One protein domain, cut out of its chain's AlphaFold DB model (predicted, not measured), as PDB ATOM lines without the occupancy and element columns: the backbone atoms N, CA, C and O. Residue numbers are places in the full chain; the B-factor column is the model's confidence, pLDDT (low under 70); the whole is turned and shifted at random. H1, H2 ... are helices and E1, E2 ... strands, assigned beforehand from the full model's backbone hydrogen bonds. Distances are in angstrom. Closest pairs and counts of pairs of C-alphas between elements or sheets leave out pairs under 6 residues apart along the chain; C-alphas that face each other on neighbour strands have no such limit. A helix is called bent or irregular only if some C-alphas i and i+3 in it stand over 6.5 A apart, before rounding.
ATOM      1  N   GLU A  16     135.940 179.799 149.781       91.50
ATOM      2  CA  GLU A  16     135.843 179.372 151.173       91.50
ATOM      3  C   GLU A  16     137.092 179.707 151.996       91.50
ATOM      4  O   GLU A  16     137.055 179.616 153.218       91.50
ATOM      5  N   GLN A  17     138.188 180.106 151.349       89.75
ATOM      6  CA  GLN A  17     139.412 180.588 151.990       89.75
ATOM      7  C   GLN A  17     139.702 182.067 151.701       89.75
ATOM      8  O   GLN A  17     140.773 182.553 152.061       89.75
ATOM      9  N   ALA A  18     138.759 182.787 151.083       89.94
ATOM     10  CA  ALA A  18     138.919 184.177 150.659       89.94
ATOM     11  C   ALA A  18     140.146 184.411 149.754       89.94
ATOM     12  O   ALA A  18     140.832 185.432 149.874       89.94
ATOM     13  N   PHE A  19     140.437 183.466 148.853       88.56
ATOM     14  CA  PHE A  19     141.511 183.635 147.877       88.56
ATOM     15  C   PHE A  19     141.259 184.876 147.022       88.56
ATOM     16  O   PHE A  19     140.142 185.156 146.590       88.56
ATOM     17  N   ARG A  20     142.327 185.640 146.789       85.56
ATOM     18  CA  ARG A  20     142.306 186.838 145.952       85.56
ATOM     19  C   ARG A  20     143.170 186.595 144.731       85.56
ATOM     20  O   ARG A  20     144.266 186.057 144.847       85.56
ATOM     21  N   GLY A  21     142.694 187.063 143.591       85.44
ATOM     22  CA  GLY A  21     143.443 187.062 142.348       85.44
ATOM     23  C   GLY A  21     143.054 188.272 141.523       85.44
ATOM     24  O   GLY A  21     141.928 188.769 141.624       85.44
ATOM     25  N   ARG A  22     143.983 188.769 140.714       88.50
ATOM     26  CA  ARG A  22     143.698 189.833 139.759       88.50
ATOM     27  C   ARG A  22     143.501 189.222 138.381       88.50
ATOM     28  O   ARG A  22     144.256 188.352 137.960       88.50
ATOM     29  N   LYS A  23     142.510 189.716 137.643       86.69
ATOM     30  CA  LYS A  23     142.410 189.424 136.214       86.69
ATOM     31  C   LYS A  23     143.580 190.107 135.500       86.69
ATOM     32  O   LYS A  23     143.721 191.326 135.583       86.69
ATOM     33  N   LEU A  24     144.421 189.326 134.834       89.94
ATOM     34  CA  LEU A  24     145.519 189.818 134.004       89.94
ATOM     35  C   LEU A  24     145.063 189.945 132.541       89.94
ATOM     36  O   LEU A  24     143.953 189.555 132.182       89.94
ATOM     37  N   GLU A  25     145.936 190.470 131.685       90.38
ATOM     38  CA  GLU A  25     145.725 190.522 130.236       90.38
ATOM     39  C   GLU A  25     146.559 189.452 129.508       90.38
ATOM     40  O   GLU A  25     147.579 188.976 130.010       90.38
ATOM     41  N   GLY A  26     146.133 189.075 128.299       90.12
ATOM     42  CA  GLY A  26     146.847 188.123 127.441       90.12
ATOM     43  C   GLY A  26     146.549 186.646 127.735       90.12
ATOM     44  O   GLY A  26     145.533 186.295 128.327       90.12
ATOM     45  N   PHE A  27     147.434 185.751 127.284       89.38
ATOM     46  CA  PHE A  27     147.211 184.296 127.330       89.38
ATOM     47  C   PHE A  27     147.032 183.736 128.755       89.38
ATOM     48  O   PHE A  27     146.293 182.779 128.953       89.38
ATOM     49  N   ARG A  28     147.677 184.355 129.750       84.94
ATOM     50  CA  ARG A  28     147.668 183.946 131.169       84.94
ATOM     51  C   ARG A  28     146.747 184.825 132.023       84.94
ATOM     52  O   ARG A  28     146.992 185.036 133.206       84.94
ATOM     53  N   ALA A  29     145.699 185.375 131.403       88.25
ATOM     54  CA  ALA A  29     144.784 186.337 132.017       88.25
ATOM     55  C   ALA A  29     144.115 185.836 133.312       88.25
ATOM     56  O   ALA A  29     143.756 186.632 134.176       88.25
ATOM     57  N   ASP A  30     143.931 184.520 133.433       87.88
ATOM     58  CA  ASP A  30     143.210 183.881 134.535       87.88
ATOM     59  C   ASP A  30     144.112 183.206 135.565       87.88
ATOM     60  O   ASP A  30     143.597 182.669 136.541       87.88
ATOM     61  N   ASP A  31     145.429 183.209 135.380       86.38
ATOM     62  CA  ASP A  31     146.329 182.399 136.203       86.38
ATOM     63  C   ASP A  31     146.238 182.758 137.692       86.38
ATOM     64  O   ASP A  31     146.147 181.870 138.536       86.38
ATOM     65  N   GLU A  32     146.174 184.052 138.025       86.38
ATOM     66  CA  GLU A  32     146.002 184.500 139.414       86.38
ATOM     67  C   GLU A  32     144.591 184.222 139.965       86.38
ATOM     68  O   GLU A  32     144.425 184.104 141.174       86.38
ATOM     69  N   LEU A  33     143.574 184.092 139.104       86.44
ATOM     70  CA  LEU A  33     142.204 183.724 139.495       86.44
ATOM     71  C   LEU A  33     142.031 182.208 139.657       86.44
ATOM     72  O   LEU A  33     141.036 181.750 140.220       86.44
ATOM     73  N   ARG A  34     142.970 181.419 139.123       86.62
ATOM     74  CA  ARG A  34     142.947 179.953 139.128       86.62
ATOM     75  C   ARG A  34     144.237 179.376 139.715       86.62
ATOM     76  O   ARG A  34     144.901 178.578 139.045       86.62
ATOM     77  N   PRO A  35     144.625 179.774 140.942       84.38
ATOM     78  CA  PRO A  35     145.827 179.236 141.550       84.38
ATOM     79  C   PRO A  35     145.682 177.715 141.711       84.38
ATOM     80  O   PRO A  35     144.610 177.235 142.091       84.38
ATOM     81  N   PRO A  36     146.735 176.929 141.437       85.69
ATOM     82  CA  PRO A  36     146.680 175.495 141.659       85.69
ATOM     83  C   PRO A  36     146.458 175.215 143.147       85.69
ATOM     84  O   PRO A  36     147.097 175.822 144.010       85.69
ATOM     85  N   LEU A  37     145.575 174.263 143.447       84.00
ATOM     86  CA  LEU A  37     145.441 173.762 144.809       84.00
ATOM     87  C   LEU A  37     146.773 173.150 145.269       84.00
ATOM     88  O   LEU A  37     147.477 172.517 144.470       84.00
ATOM     89  N   PRO A  38     147.132 173.312 146.552       85.94
ATOM     90  CA  PRO A  38     148.337 172.700 147.075       85.94
ATOM     91  C   PRO A  38     148.226 171.173 147.062       85.94
ATOM     92  O   PRO A  38     147.139 170.592 147.027       85.94
ATOM     93  N   ARG A  39     149.379 170.498 147.119       88.50
ATOM     94  CA  ARG A  39     149.455 169.033 147.016       88.50
ATOM     95  C   ARG A  39     148.762 168.310 148.167       88.50
ATOM     96  O   ARG A  39     148.301 167.188 147.971       88.50
ATOM     97  N   THR A  40     148.733 168.909 149.357       87.81
ATOM     98  CA  THR A  40     148.085 168.324 150.531       87.81
ATOM     99  C   THR A  40     147.241 169.364 151.269       87.81
ATOM    100  O   THR A  40     147.580 170.547 151.254       87.81
ATOM    101  N   PRO A  41     146.175 168.949 151.982       81.75
ATOM    102  CA  PRO A  41     145.382 169.869 152.796       81.75
ATOM    103  C   PRO A  41     146.181 170.604 153.884       81.75
ATOM    104  O   PRO A  41     145.777 171.682 154.300       81.75
ATOM    105  N   LYS A  42     147.311 170.042 154.346       84.50
ATOM    106  CA  LYS A  42     148.175 170.677 155.361       84.50
ATOM    107  C   LYS A  42     148.871 171.936 154.845       84.50
ATOM    108  O   LYS A  42     149.276 172.767 155.646       84.50
ATOM    109  N   ASP A  43     148.991 172.055 153.529       84.69
ATOM    110  CA  ASP A  43     149.653 173.166 152.851       84.69
ATOM    111  C   ASP A  43     148.641 174.235 152.388       84.69
ATOM    112  O   ASP A  43     148.999 175.154 151.651       84.69
ATOM    113  N   LEU A  44     147.362 174.106 152.771       81.50
ATOM    114  CA  LEU A  44     146.356 175.136 152.520       81.50
ATOM    115  C   LEU A  44     146.696 176.414 153.288       81.50
ATOM    116  O   LEU A  44     147.254 176.386 154.384       81.50
ATOM    117  N   PHE A  45     146.333 177.548 152.699       81.12
ATOM    118  CA  PHE A  45     146.574 178.852 153.291       81.12
ATOM    119  C   PHE A  45     145.825 178.987 154.628       81.12
ATOM    120  O   PHE A  45     144.600 179.085 154.676       81.12
ATOM    121  N   SER A  46     146.573 179.031 155.730       80.38
ATOM    122  CA  SER A  46     146.006 179.073 157.086       80.38
ATOM    123  C   SER A  46     145.219 180.354 157.385       80.38
ATOM    124  O   SER A  46     144.339 180.354 158.245       80.38
ATOM    125  N   GLY A  47     145.457 181.441 156.641       85.56
ATOM    126  CA  GLY A  47     144.703 182.689 156.797       85.56
ATOM    127  C   GLY A  47     143.218 182.575 156.421       85.56
ATOM    128  O   GLY A  47     142.423 183.418 156.831       85.56
ATOM    129  N   GLY A  48     142.822 181.528 155.685       88.69
ATOM    130  CA  GLY A  48     141.444 181.308 155.238       88.69
ATOM    131  C   GLY A  48     140.531 180.606 156.249       88.69
ATOM    132  O   GLY A  48     139.329 180.504 156.014       88.69
ATOM    133  N   GLU A  49     141.048 180.117 157.381       90.25
ATOM    134  CA  GLU A  49     140.284 179.254 158.296       90.25
ATOM    135  C   GLU A  49     138.995 179.886 158.840       90.25
ATOM    136  O   GLU A  49     137.976 179.206 158.993       90.25
ATOM    137  N   ALA A  50     139.026 181.184 159.161       91.75
ATOM    138  CA  ALA A  50     137.853 181.892 159.666       91.75
ATOM    139  C   ALA A  50     136.736 181.937 158.613       91.75
ATOM    140  O   ALA A  50     135.582 181.635 158.928       91.75
ATOM    141  N   MET A  51     137.097 182.228 157.359       92.81
ATOM    142  CA  MET A  51     136.170 182.202 156.228       92.81
ATOM    143  C   MET A  51     135.654 180.782 155.978       92.81
ATOM    144  O   MET A  51     134.453 180.578 155.811       92.81
ATOM    145  N   HIS A  52     136.526 179.779 156.075       92.69
ATOM    146  CA  HIS A  52     136.144 178.387 155.868       92.69
ATOM    147  C   HIS A  52     135.091 177.934 156.887       92.69
ATOM    148  O   HIS A  52     134.053 177.376 156.518       92.69
ATOM    149  N   ARG A  53     135.296 178.247 158.176       94.56
ATOM    150  CA  ARG A  53     134.307 177.983 159.236       94.56
ATOM    151  C   ARG A  53     133.006 178.753 159.012       94.56
ATOM    152  O   ARG A  53     131.930 178.225 159.295       94.56
ATOM    153  N   PHE A  54     133.074 179.980 158.500       95.50
ATOM    154  CA  PHE A  54     131.885 180.758 158.161       95.50
ATOM    155  C   PHE A  54     131.061 180.094 157.046       95.50
ATOM    156  O   PHE A  54     129.861 179.872 157.230       95.50
ATOM    157  N   TYR A  55     131.704 179.659 155.956       96.44
ATOM    158  CA  TYR A  55     131.060 178.883 154.889       96.44
ATOM    159  C   TYR A  55     130.415 177.600 155.419       96.44
ATOM    160  O   TYR A  55     129.251 177.335 155.120       96.44
ATOM    161  N   GLN A  56     131.122 176.828 156.252       97.00
ATOM    162  CA  GLN A  56     130.576 175.607 156.855       97.00
ATOM    163  C   GLN A  56     129.298 175.877 157.658       97.00
ATOM    164  O   GLN A  56     128.320 175.141 157.519       97.00
ATOM    165  N   ARG A  57     129.269 176.951 158.460       97.75
ATOM    166  CA  ARG A  57     128.077 177.331 159.233       97.75
ATOM    167  C   ARG A  57     126.903 177.720 158.326       97.75
ATOM    168  O   ARG A  57     125.781 177.298 158.589       97.75
ATOM    169  N   LEU A  58     127.145 178.470 157.247       97.62
ATOM    170  CA  LEU A  58     126.095 178.842 156.289       97.62
ATOM    171  C   LEU A  58     125.575 177.639 155.488       97.62
ATOM    172  O   LEU A  58     124.372 177.524 155.255       97.62
ATOM    173  N   ILE A  59     126.456 176.714 155.103       98.06
ATOM    174  CA  ILE A  59     126.071 175.456 154.448       98.06
ATOM    175  C   ILE A  59     125.235 174.600 155.405       98.06
ATOM    176  O   ILE A  59     124.216 174.045 154.995       98.06
ATOM    177  N   ALA A  60     125.622 174.513 156.681       98.06
ATOM    178  CA  ALA A  60     124.850 173.806 157.698       98.06
ATOM    179  C   ALA A  60     123.450 174.417 157.873       98.06
ATOM    180  O   ALA A  60     122.470 173.672 157.849       98.06
ATOM    181  N   LEU A  61     123.347 175.750 157.950       97.69
ATOM    182  CA  LEU A  61     122.069 176.471 157.977       97.69
ATOM    183  C   LEU A  61     121.213 176.105 156.760       97.69
ATOM    184  O   LEU A  61     120.076 175.667 156.917       97.69
ATOM    185  N   ARG A  62     121.759 176.190 155.541       97.88
ATOM    186  CA  ARG A  62     121.002 175.846 154.328       97.88
ATOM    187  C   ARG A  62     120.524 174.392 154.330       97.88
ATOM    188  O   ARG A  62     119.405 174.117 153.910       97.88
ATOM    189  N   ARG A  63     121.345 173.453 154.813       97.69
ATOM    190  CA  ARG A  63     120.979 172.027 154.912       97.69
ATOM    191  C   ARG A  63     119.848 171.769 155.908       97.69
ATOM    192  O   ARG A  63     119.089 170.828 155.703       97.69
ATOM    193  N   GLN A  64     119.736 172.582 156.958       97.56
ATOM    194  CA  GLN A  64     118.627 172.523 157.918       97.56
ATOM    195  C   GLN A  64     117.329 173.113 157.341       97.56
ATOM    196  O   GLN A  64     116.245 172.742 157.783       97.56
ATOM    197  N   HIS A  65     117.434 173.948 156.301       97.81
ATOM    198  CA  HIS A  65     116.313 174.628 155.641       97.81
ATOM    199  C   HIS A  65     116.183 174.246 154.155       97.81
ATOM    200  O   HIS A  65     116.275 175.112 153.284       97.81
ATOM    201  N   PRO A  66     115.944 172.962 153.809       97.06
ATOM    202  CA  PRO A  66     115.912 172.510 152.412       97.06
ATOM    203  C   PRO A  66     114.801 173.167 151.574       97.06
ATOM    204  O   PRO A  66     114.919 173.243 150.346       97.06
ATOM    205  N   TRP A  67     113.752 173.679 152.231       97.94
ATOM    206  CA  TRP A  67     112.652 174.428 151.614       97.94
ATOM    207  C   TRP A  67     113.128 175.699 150.895       97.94
ATOM    208  O   TRP A  67     112.515 176.086 149.900       97.94
ATOM    209  N   LEU A  68     114.274 176.269 151.300       98.12
ATOM    210  CA  LEU A  68     114.912 177.402 150.622       98.12
ATOM    211  C   LEU A  68     115.099 177.154 149.124       98.12
ATOM    212  O   LEU A  68     114.981 178.079 148.337       98.12
ATOM    213  N   THR A  69     115.332 175.910 148.699       97.81
ATOM    214  CA  THR A  69     115.536 175.563 147.282       97.81
ATOM    215  C   THR A  69     114.387 176.032 146.381       97.81
ATOM    216  O   THR A  69     114.635 176.411 145.238       97.81
ATOM    217  N   ARG A  70     113.145 176.009 146.884       97.50
ATOM    218  CA  ARG A  70     111.919 176.339 146.131       97.50
ATOM    219  C   ARG A  70     111.167 177.549 146.696       97.50
ATOM    220  O   ARG A  70     110.019 177.765 146.323       97.50
ATOM    221  N   ALA A  71     111.784 178.283 147.616       98.19
ATOM    222  CA  ALA A  71     111.167 179.433 148.257       98.19
ATOM    223  C   ALA A  71     110.925 180.589 147.272       98.19
ATOM    224  O   ALA A  71     111.562 180.671 146.219       98.19
ATOM    225  N   SER A  72     110.036 181.507 147.644       98.31
ATOM    226  CA  SER A  72     109.968 182.847 147.055       98.31
ATOM    227  C   SER A  72     110.769 183.834 147.908       98.31
ATOM    228  O   SER A  72     111.031 183.581 149.084       98.31
ATOM    229  N   LEU A  73     111.187 184.948 147.308       98.50
ATOM    230  CA  LEU A  73     111.954 185.999 147.975       98.50
ATOM    231  C   LEU A  73     111.315 187.358 147.698       98.50
ATOM    232  O   LEU A  73     110.942 187.641 146.561       98.50
ATOM    233  N   GLU A  74     111.254 188.194 148.726       98.50
ATOM    234  CA  GLU A  74     110.826 189.589 148.664       98.50
ATOM    235  C   GLU A  74     111.941 190.490 149.205       98.50
ATOM    236  O   GLU A  74     112.477 190.240 150.281       98.50
ATOM    237  N   VAL A  75     112.305 191.544 148.470       98.62
ATOM    238  CA  VAL A  75     113.236 192.564 148.977       98.62
ATOM    239  C   VAL A  75     112.441 193.568 149.804       98.62
ATOM    240  O   VAL A  75     111.640 194.315 149.248       98.62
ATOM    241  N   VAL A  76     112.695 193.596 151.110       98.44
ATOM    242  CA  VAL A  76     112.004 194.462 152.081       98.44
ATOM    243  C   VAL A  76     112.571 195.880 152.039       98.44
ATOM    244  O   VAL A  76     111.837 196.863 152.110       98.44
ATOM    245  N   GLY A  77     113.889 196.002 151.884       98.56
ATOM    246  CA  GLY A  77     114.564 197.290 151.819       98.56
ATOM    247  C   GLY A  77     116.007 197.151 151.361       98.56
ATOM    248  O   GLY A  77     116.608 196.081 151.452       98.56
ATOM    249  N   LYS A  78     116.574 198.240 150.846       98.38
ATOM    250  CA  LYS A  78     117.988 198.292 150.475       98.38
ATOM    251  C   LYS A  78     118.489 199.723 150.383       98.38
ATOM    252  O   LYS A  78     117.750 200.604 149.952       98.38
ATOM    253  N   GLU A  79     119.771 199.885 150.649       98.25
ATOM    254  CA  GLU A  79     120.579 201.041 150.266       98.25
ATOM    255  C   GLU A  79     121.906 200.557 149.670       98.25
ATOM    256  O   GLU A  79     122.131 199.357 149.519       98.25
ATOM    257  N   ASN A  80     122.806 201.478 149.324       97.56
ATOM    258  CA  ASN A  80     124.128 201.127 148.791       97.56
ATOM    259  C   ASN A  80     124.933 200.198 149.718       97.56
ATOM    260  O   ASN A  80     125.726 199.391 149.244       97.56
ATOM    261  N   GLU A  81     124.730 200.313 151.030       98.00
ATOM    262  CA  GLU A  81     125.553 199.648 152.046       98.00
ATOM    263  C   GLU A  81     124.843 198.477 152.731       98.00
ATOM    264  O   GLU A  81     125.454 197.780 153.542       98.00
ATOM    265  N   TRP A  82     123.564 198.238 152.427       98.31
ATOM    266  CA  TRP A  82     122.813 197.145 153.035       98.31
ATOM    267  C   TRP A  82     121.639 196.672 152.183       98.31
ATOM    268  O   TRP A  82     121.059 197.416 151.397       98.31
ATOM    269  N   ILE A  83     121.251 195.418 152.384       98.69
ATOM    270  CA  ILE A  83     120.039 194.832 151.816       98.69
ATOM    271  C   ILE A  83     119.330 193.989 152.870       98.69
ATOM    272  O   ILE A  83     119.963 193.269 153.645       98.69
ATOM    273  N   GLU A  84     118.008 194.073 152.864       98.75
ATOM    274  CA  GLU A  84     117.118 193.274 153.685       98.75
ATOM    275  C   GLU A  84     116.080 192.591 152.799       98.75
ATOM    276  O   GLU A  84     115.471 193.213 151.923       98.75
ATOM    277  N   TYR A  85     115.912 191.289 152.989       98.81
ATOM    278  CA  TYR A  85     114.947 190.501 152.239       98.81
ATOM    279  C   TYR A  85     114.363 189.384 153.094       98.81
ATOM    280  O   TYR A  85     115.032 188.823 153.962       98.81
ATOM    281  N   ALA A  86     113.122 189.049 152.777       98.69
ATOM    282  CA  ALA A  86     112.372 187.956 153.353       98.69
ATOM    283  C   ALA A  86     112.324 186.786 152.368       98.69
ATOM    284  O   ALA A  86     112.201 186.966 151.153       98.69
ATOM    285  N   VAL A  87     112.425 185.566 152.885       98.69
ATOM    286  CA  VAL A  87     112.340 184.328 152.108       98.69
ATOM    287  C   VAL A  87     111.211 183.482 152.670       98.69
ATOM    288  O   VAL A  87     111.179 183.217 153.870       98.69
ATOM    289  N   HIS A  88     110.286 183.054 151.810       98.56
ATOM    290  CA  HIS A  88     109.059 182.366 152.210       98.56
ATOM    291  C   HIS A  88     108.991 180.957 151.621       98.56
ATOM    292  O   HIS A  88     109.127 180.748 150.412       98.56
ATOM    293  N   GLY A  89     108.778 179.978 152.493       97.94
ATOM    294  CA  GLY A  89     108.502 178.597 152.136       97.94
ATOM    295  C   GLY A  89     107.025 178.375 151.839       97.94
ATOM    296  O   GLY A  89     106.152 179.162 152.202       97.94
ATOM    297  N   THR A  90     106.719 177.261 151.182       96.38
ATOM    298  CA  THR A  90     105.346 176.936 150.772       96.38
ATOM    299  C   THR A  90     104.471 176.442 151.924       96.38
ATOM    300  O   THR A  90     103.270 176.273 151.736       96.38
ATOM    301  N   ARG A  91     105.044 176.159 153.103       96.06
ATOM    302  CA  ARG A  91     104.317 175.676 154.290       96.06
ATOM    303  C   ARG A  91     104.380 176.678 155.444       96.06
ATOM    304  O   ARG A  91     104.264 176.289 156.603       96.06
ATOM    305  N   GLY A  92     104.567 177.958 155.121       95.62
ATOM    306  CA  GLY A  92     104.662 179.038 156.102       95.62
ATOM    307  C   GLY A  92     106.037 179.171 156.754       95.62
ATOM    308  O   GLY A  92     106.173 179.941 157.700       95.62
ATOM    309  N   GLU A  93     107.060 178.450 156.275       98.06
ATOM    310  CA  GLU A  93     108.436 178.722 156.686       98.06
ATOM    311  C   GLU A  93     108.847 180.136 156.258       98.06
ATOM    312  O   GLU A  93     108.452 180.615 155.195       98.06
ATOM    313  N   HIS A  94     109.647 180.809 157.080       97.38
ATOM    314  CA  HIS A  94     110.056 182.179 156.812       97.38
ATOM    315  C   HIS A  94     111.439 182.466 157.395       97.38
ATOM    316  O   HIS A  94     111.754 182.010 158.501       97.38
ATOM    317  N   LEU A  95     112.252 183.192 156.627       98.44
ATOM    318  CA  LEU A  95     113.555 183.710 157.026       98.44
ATOM    319  C   LEU A  95     113.690 185.174 156.608       98.44
ATOM    320  O   LEU A  95     113.603 185.477 155.420       98.44
ATOM    321  N   ASP A  96     113.992 186.034 157.571       98.75
ATOM    322  CA  ASP A  96     114.437 187.406 157.359       98.75
ATOM    323  C   ASP A  96     115.960 187.439 157.313       98.75
ATOM    324  O   ASP A  96     116.640 186.836 158.151       98.75
ATOM    325  N   VAL A  97     116.514 188.139 156.326       98.75
ATOM    326  CA  VAL A  97     117.958 188.259 156.138       98.75
ATOM    327  C   VAL A  97     118.339 189.713 155.954       98.75
ATOM    328  O   VAL A  97     117.910 190.352 154.996       98.75
ATOM    329  N   ARG A  98     119.235 190.198 156.814       98.56
ATOM    330  CA  ARG A  98     119.859 191.516 156.702       98.56
ATOM    331  C   ARG A  98     121.359 191.372 156.490       98.56
ATOM    332  O   ARG A  98     122.041 190.664 157.234       98.56
ATOM    333  N   ILE A  99     121.863 192.037 155.457       98.44
ATOM    334  CA  ILE A  99     123.282 192.077 155.102       98.44
ATOM    335  C   ILE A  99     123.701 193.538 155.057       98.44
ATOM    336  O   ILE A  99     123.140 194.304 154.280       98.44
ATOM    337  N   GLU A 100     124.696 193.900 155.854       98.38
ATOM    338  CA  GLU A 100     125.366 195.199 155.823       98.38
ATOM    339  C   GLU A 100     126.797 194.973 155.334       98.38
ATOM    340  O   GLU A 100     127.456 194.031 155.773       98.38
ATOM    341  N   VAL A 101     127.269 195.802 154.406       97.06
ATOM    342  CA  VAL A 101     128.632 195.727 153.847       97.06
ATOM    343  C   VAL A 101     129.493 196.929 154.234       97.06
ATOM    344  O   VAL A 101     130.707 196.889 154.073       97.06
ATOM    345  N   ALA A 102     128.880 197.990 154.760       96.12
ATOM    346  CA  ALA A 102     129.565 199.160 155.292       96.12
ATOM    347  C   ALA A 102     128.716 199.818 156.402       96.12
ATOM    348  O   ALA A 102     127.499 199.631 156.429       96.12
ATOM    349  N   PRO A 103     129.336 200.549 157.350       95.19
ATOM    350  CA  PRO A 103     130.784 200.713 157.537       95.19
ATOM    351  C   PRO A 103     131.471 199.471 158.131       95.19
ATOM    352  O   PRO A 103     132.695 199.391 158.144       95.19
ATOM    353  N   VAL A 104     130.691 198.513 158.633       95.62
ATOM    354  CA  VAL A 104     131.166 197.236 159.171       95.62
ATOM    355  C   VAL A 104     130.300 196.138 158.581       95.62
ATOM    356  O   VAL A 104     129.074 196.258 158.578       95.62
ATOM    357  N   GLU A 105     130.935 195.079 158.093       96.06
ATOM    358  CA  GLU A 105     130.230 193.945 157.515       96.06
ATOM    359  C   GLU A 105     129.435 193.213 158.604       96.06
ATOM    360  O   GLU A 105     129.980 192.829 159.638       96.06
ATOM    361  N   ARG A 106     128.130 193.027 158.394       97.44
ATOM    362  CA  ARG A 106     127.262 192.286 159.314       97.44
ATOM    363  C   ARG A 106     126.276 191.420 158.555       97.44
ATOM    364  O   ARG A 106     125.756 191.799 157.507       97.44
ATOM    365  N   LEU A 107     125.980 190.259 159.123       98.19
ATOM    366  CA  LEU A 107     124.944 189.354 158.646       98.19
ATOM    367  C   LEU A 107     124.057 188.945 159.816       98.19
ATOM    368  O   LEU A 107     124.544 188.393 160.806       98.19
ATOM    369  N   HIS A 108     122.755 189.154 159.656       98.50
ATOM    370  CA  HIS A 108     121.732 188.649 160.563       98.50
ATOM    371  C   HIS A 108     120.703 187.840 159.777       98.50
ATOM    372  O   HIS A 108     120.210 188.298 158.748       98.50
ATOM    373  N   ILE A 109     120.421 186.619 160.228       98.69
ATOM    374  CA  ILE A 109     119.391 185.747 159.657       98.69
ATOM    375  C   ILE A 109     118.496 185.278 160.799       98.69
ATOM    376  O   ILE A 109     118.996 184.662 161.745       98.69
ATOM    377  N   VAL A 110     117.194 185.536 160.705       98.62
ATOM    378  CA  VAL A 110     116.206 185.180 161.733       98.62
ATOM    379  C   VAL A 110     115.020 184.469 161.104       98.62
ATOM    380  O   VAL A 110     114.624 184.784 159.992       98.62
ATOM    381  N   GLY A 111     114.440 183.511 161.823       97.94
ATOM    382  CA  GLY A 111     113.225 182.810 161.407       97.94
ATOM    383  C   GLY A 111     113.442 181.307 161.271       97.94
ATOM    384  O   GLY A 111     114.564 180.813 161.366       97.94
ATOM    385  N   ALA A 112     112.348 180.554 161.140       95.44
ATOM    386  CA  ALA A 112     112.370 179.088 161.070       95.44
ATOM    387  C   ALA A 112     113.237 178.418 162.172       95.44
ATOM    388  O   ALA A 112     113.928 177.435 161.923       95.44
ATOM    389  N   GLY A 113     113.244 178.969 163.394       96.38
ATOM    390  CA  GLY A 113     114.067 178.466 164.508       96.38
ATOM    391  C   GLY A 113     115.560 178.826 164.442       96.38
ATOM    392  O   GLY A 113     116.355 178.244 165.173       96.38
ATOM    393  N   THR A 114     115.953 179.767 163.582       96.44
ATOM    394  CA  THR A 114     117.328 180.275 163.434       96.44
ATOM    395  C   THR A 114     117.446 181.700 163.982       96.44
ATOM    396  O   THR A 114     116.588 182.533 163.705       96.44
ATOM    397  N   ASP A 115     118.525 181.984 164.718       97.69
ATOM    398  CA  ASP A 115     119.078 183.332 164.951       97.69
ATOM    399  C   ASP A 115     120.588 183.235 164.691       97.69
ATOM    400  O   ASP A 115     121.358 182.734 165.515       97.69
ATOM    401  N   PHE A 116     121.007 183.603 163.483       97.88
ATOM    402  CA  PHE A 116     122.398 183.545 163.053       97.88
ATOM    403  C   PHE A 116     122.956 184.958 162.944       97.88
ATOM    404  O   PHE A 116     122.433 185.773 162.187       97.88
ATOM    405  N   ARG A 117     124.068 185.217 163.640       97.25
ATOM    406  CA  ARG A 117     124.778 186.500 163.603       97.25
ATOM    407  C   ARG A 117     126.242 186.317 163.230       97.25
ATOM    408  O   ARG A 117     126.897 185.359 163.667       97.25
ATOM    409  N   TRP A 118     126.741 187.249 162.432       95.88
ATOM    410  CA  TRP A 118     128.150 187.399 162.095       95.88
ATOM    411  C   TRP A 118     128.485 188.884 161.922       95.88
ATOM    412  O   TRP A 118     127.667 189.641 161.394       95.88
ATOM    413  N   SER A 119     129.661 189.272 162.412       90.94
ATOM    414  CA  SER A 119     130.240 190.620 162.411       90.94
ATOM    415  C   SER A 119     131.755 190.529 162.505       90.94
ATOM    416  O   SER A 119     132.197 189.528 163.126       90.94
TER     417      SER A 119
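This is residues 16 to 119 of the 119 residues of the protein "CAZy families GH13 protein" of uncultured Corynebacterium sp (UniProt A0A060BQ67). A twisted wall of five antiparallel strands makes one end of the domain, and a long helix, H1, reaches from it to a loose stretch of loops, residues 16 to 45, at the other end. The short helix H2 makes the corner between H1 and the first strand, and both helices only graze the sheet. The 104 printed residues hold two named helices and then five named strands, H1 H2 E1 E2 E3 E4 E5 along the chain; the sheet's order is E1 - E2 - E3 - E4 - E5, and the class is mixed, helices and strands. The whole is loose, with a radius of gyration of the C-alphas of 17.8 A, and elongated, spanning 49 by 32 by 27 A.

The sheet is a meander, each strand the antiparallel neighbour of the one before: E1, residues 72 to 79, E2, residues 82 to 88, E3, residues 94 to 100, E4, residues 106 to 111, and E5, residues 114 to 118. Its edge strands are E1 and E5. Each two strands that follow each other form a hairpin. Within hydrogen-bond range are N 74 and O 86 of E1 and E2, 2.9 A; N 87 and O 95 of E2 and E3, 2.8 A; N 96 and O 110 of E3 and E4, 2.8 A; and N 114 and O 111 of E4 and E5, 2.8 A. E1 bends by 53 degrees at residue 76. H2, residues 66 to 70, only grazes the sheet with its residues 67 to 70; its closest C-alphas to E2 are those of Leu 68 and Val 87, 7.5 A apart. H1, residues 46 to 64, only grazes the sheet with its residues 54 to 64, and H1 and E5 are near each other, with 6 pairs of C-alphas within 10 A. H1 and H2 are close but not clearly touching, their closest C-alphas being those of Arg 62 and Leu 68, 7.3 A apart. In H1, 13 of 15 O i to N i+4 pairs are within hydrogen-bond range; in H2, 0 of 1, beside 2 of 2 O i to N i+3 pairs.

E1 measures 21.3 A from first to last C-alpha, E2 20.2 A and E3 20.1 A. E1 begins at C-alpha 72, (109.968, 182.847, 147.055), and E5 ends at C-alpha 118, (128.150, 187.399, 162.095). H1 measures 28.2 A and begins at C-alpha 46, (146.006, 179.073, 157.086); it is irregular, with C-alphas 47 and 50 7.5 A apart.

The two C-alphas farthest apart, those of Gly 26 and Arg 91, are 51.8 A apart. Residues 38 to 43 stand free. The printed part has no cut, and the links between its named elements are tight. The mean pLDDT of the printed part is 93.8, and no printed residue is under 70.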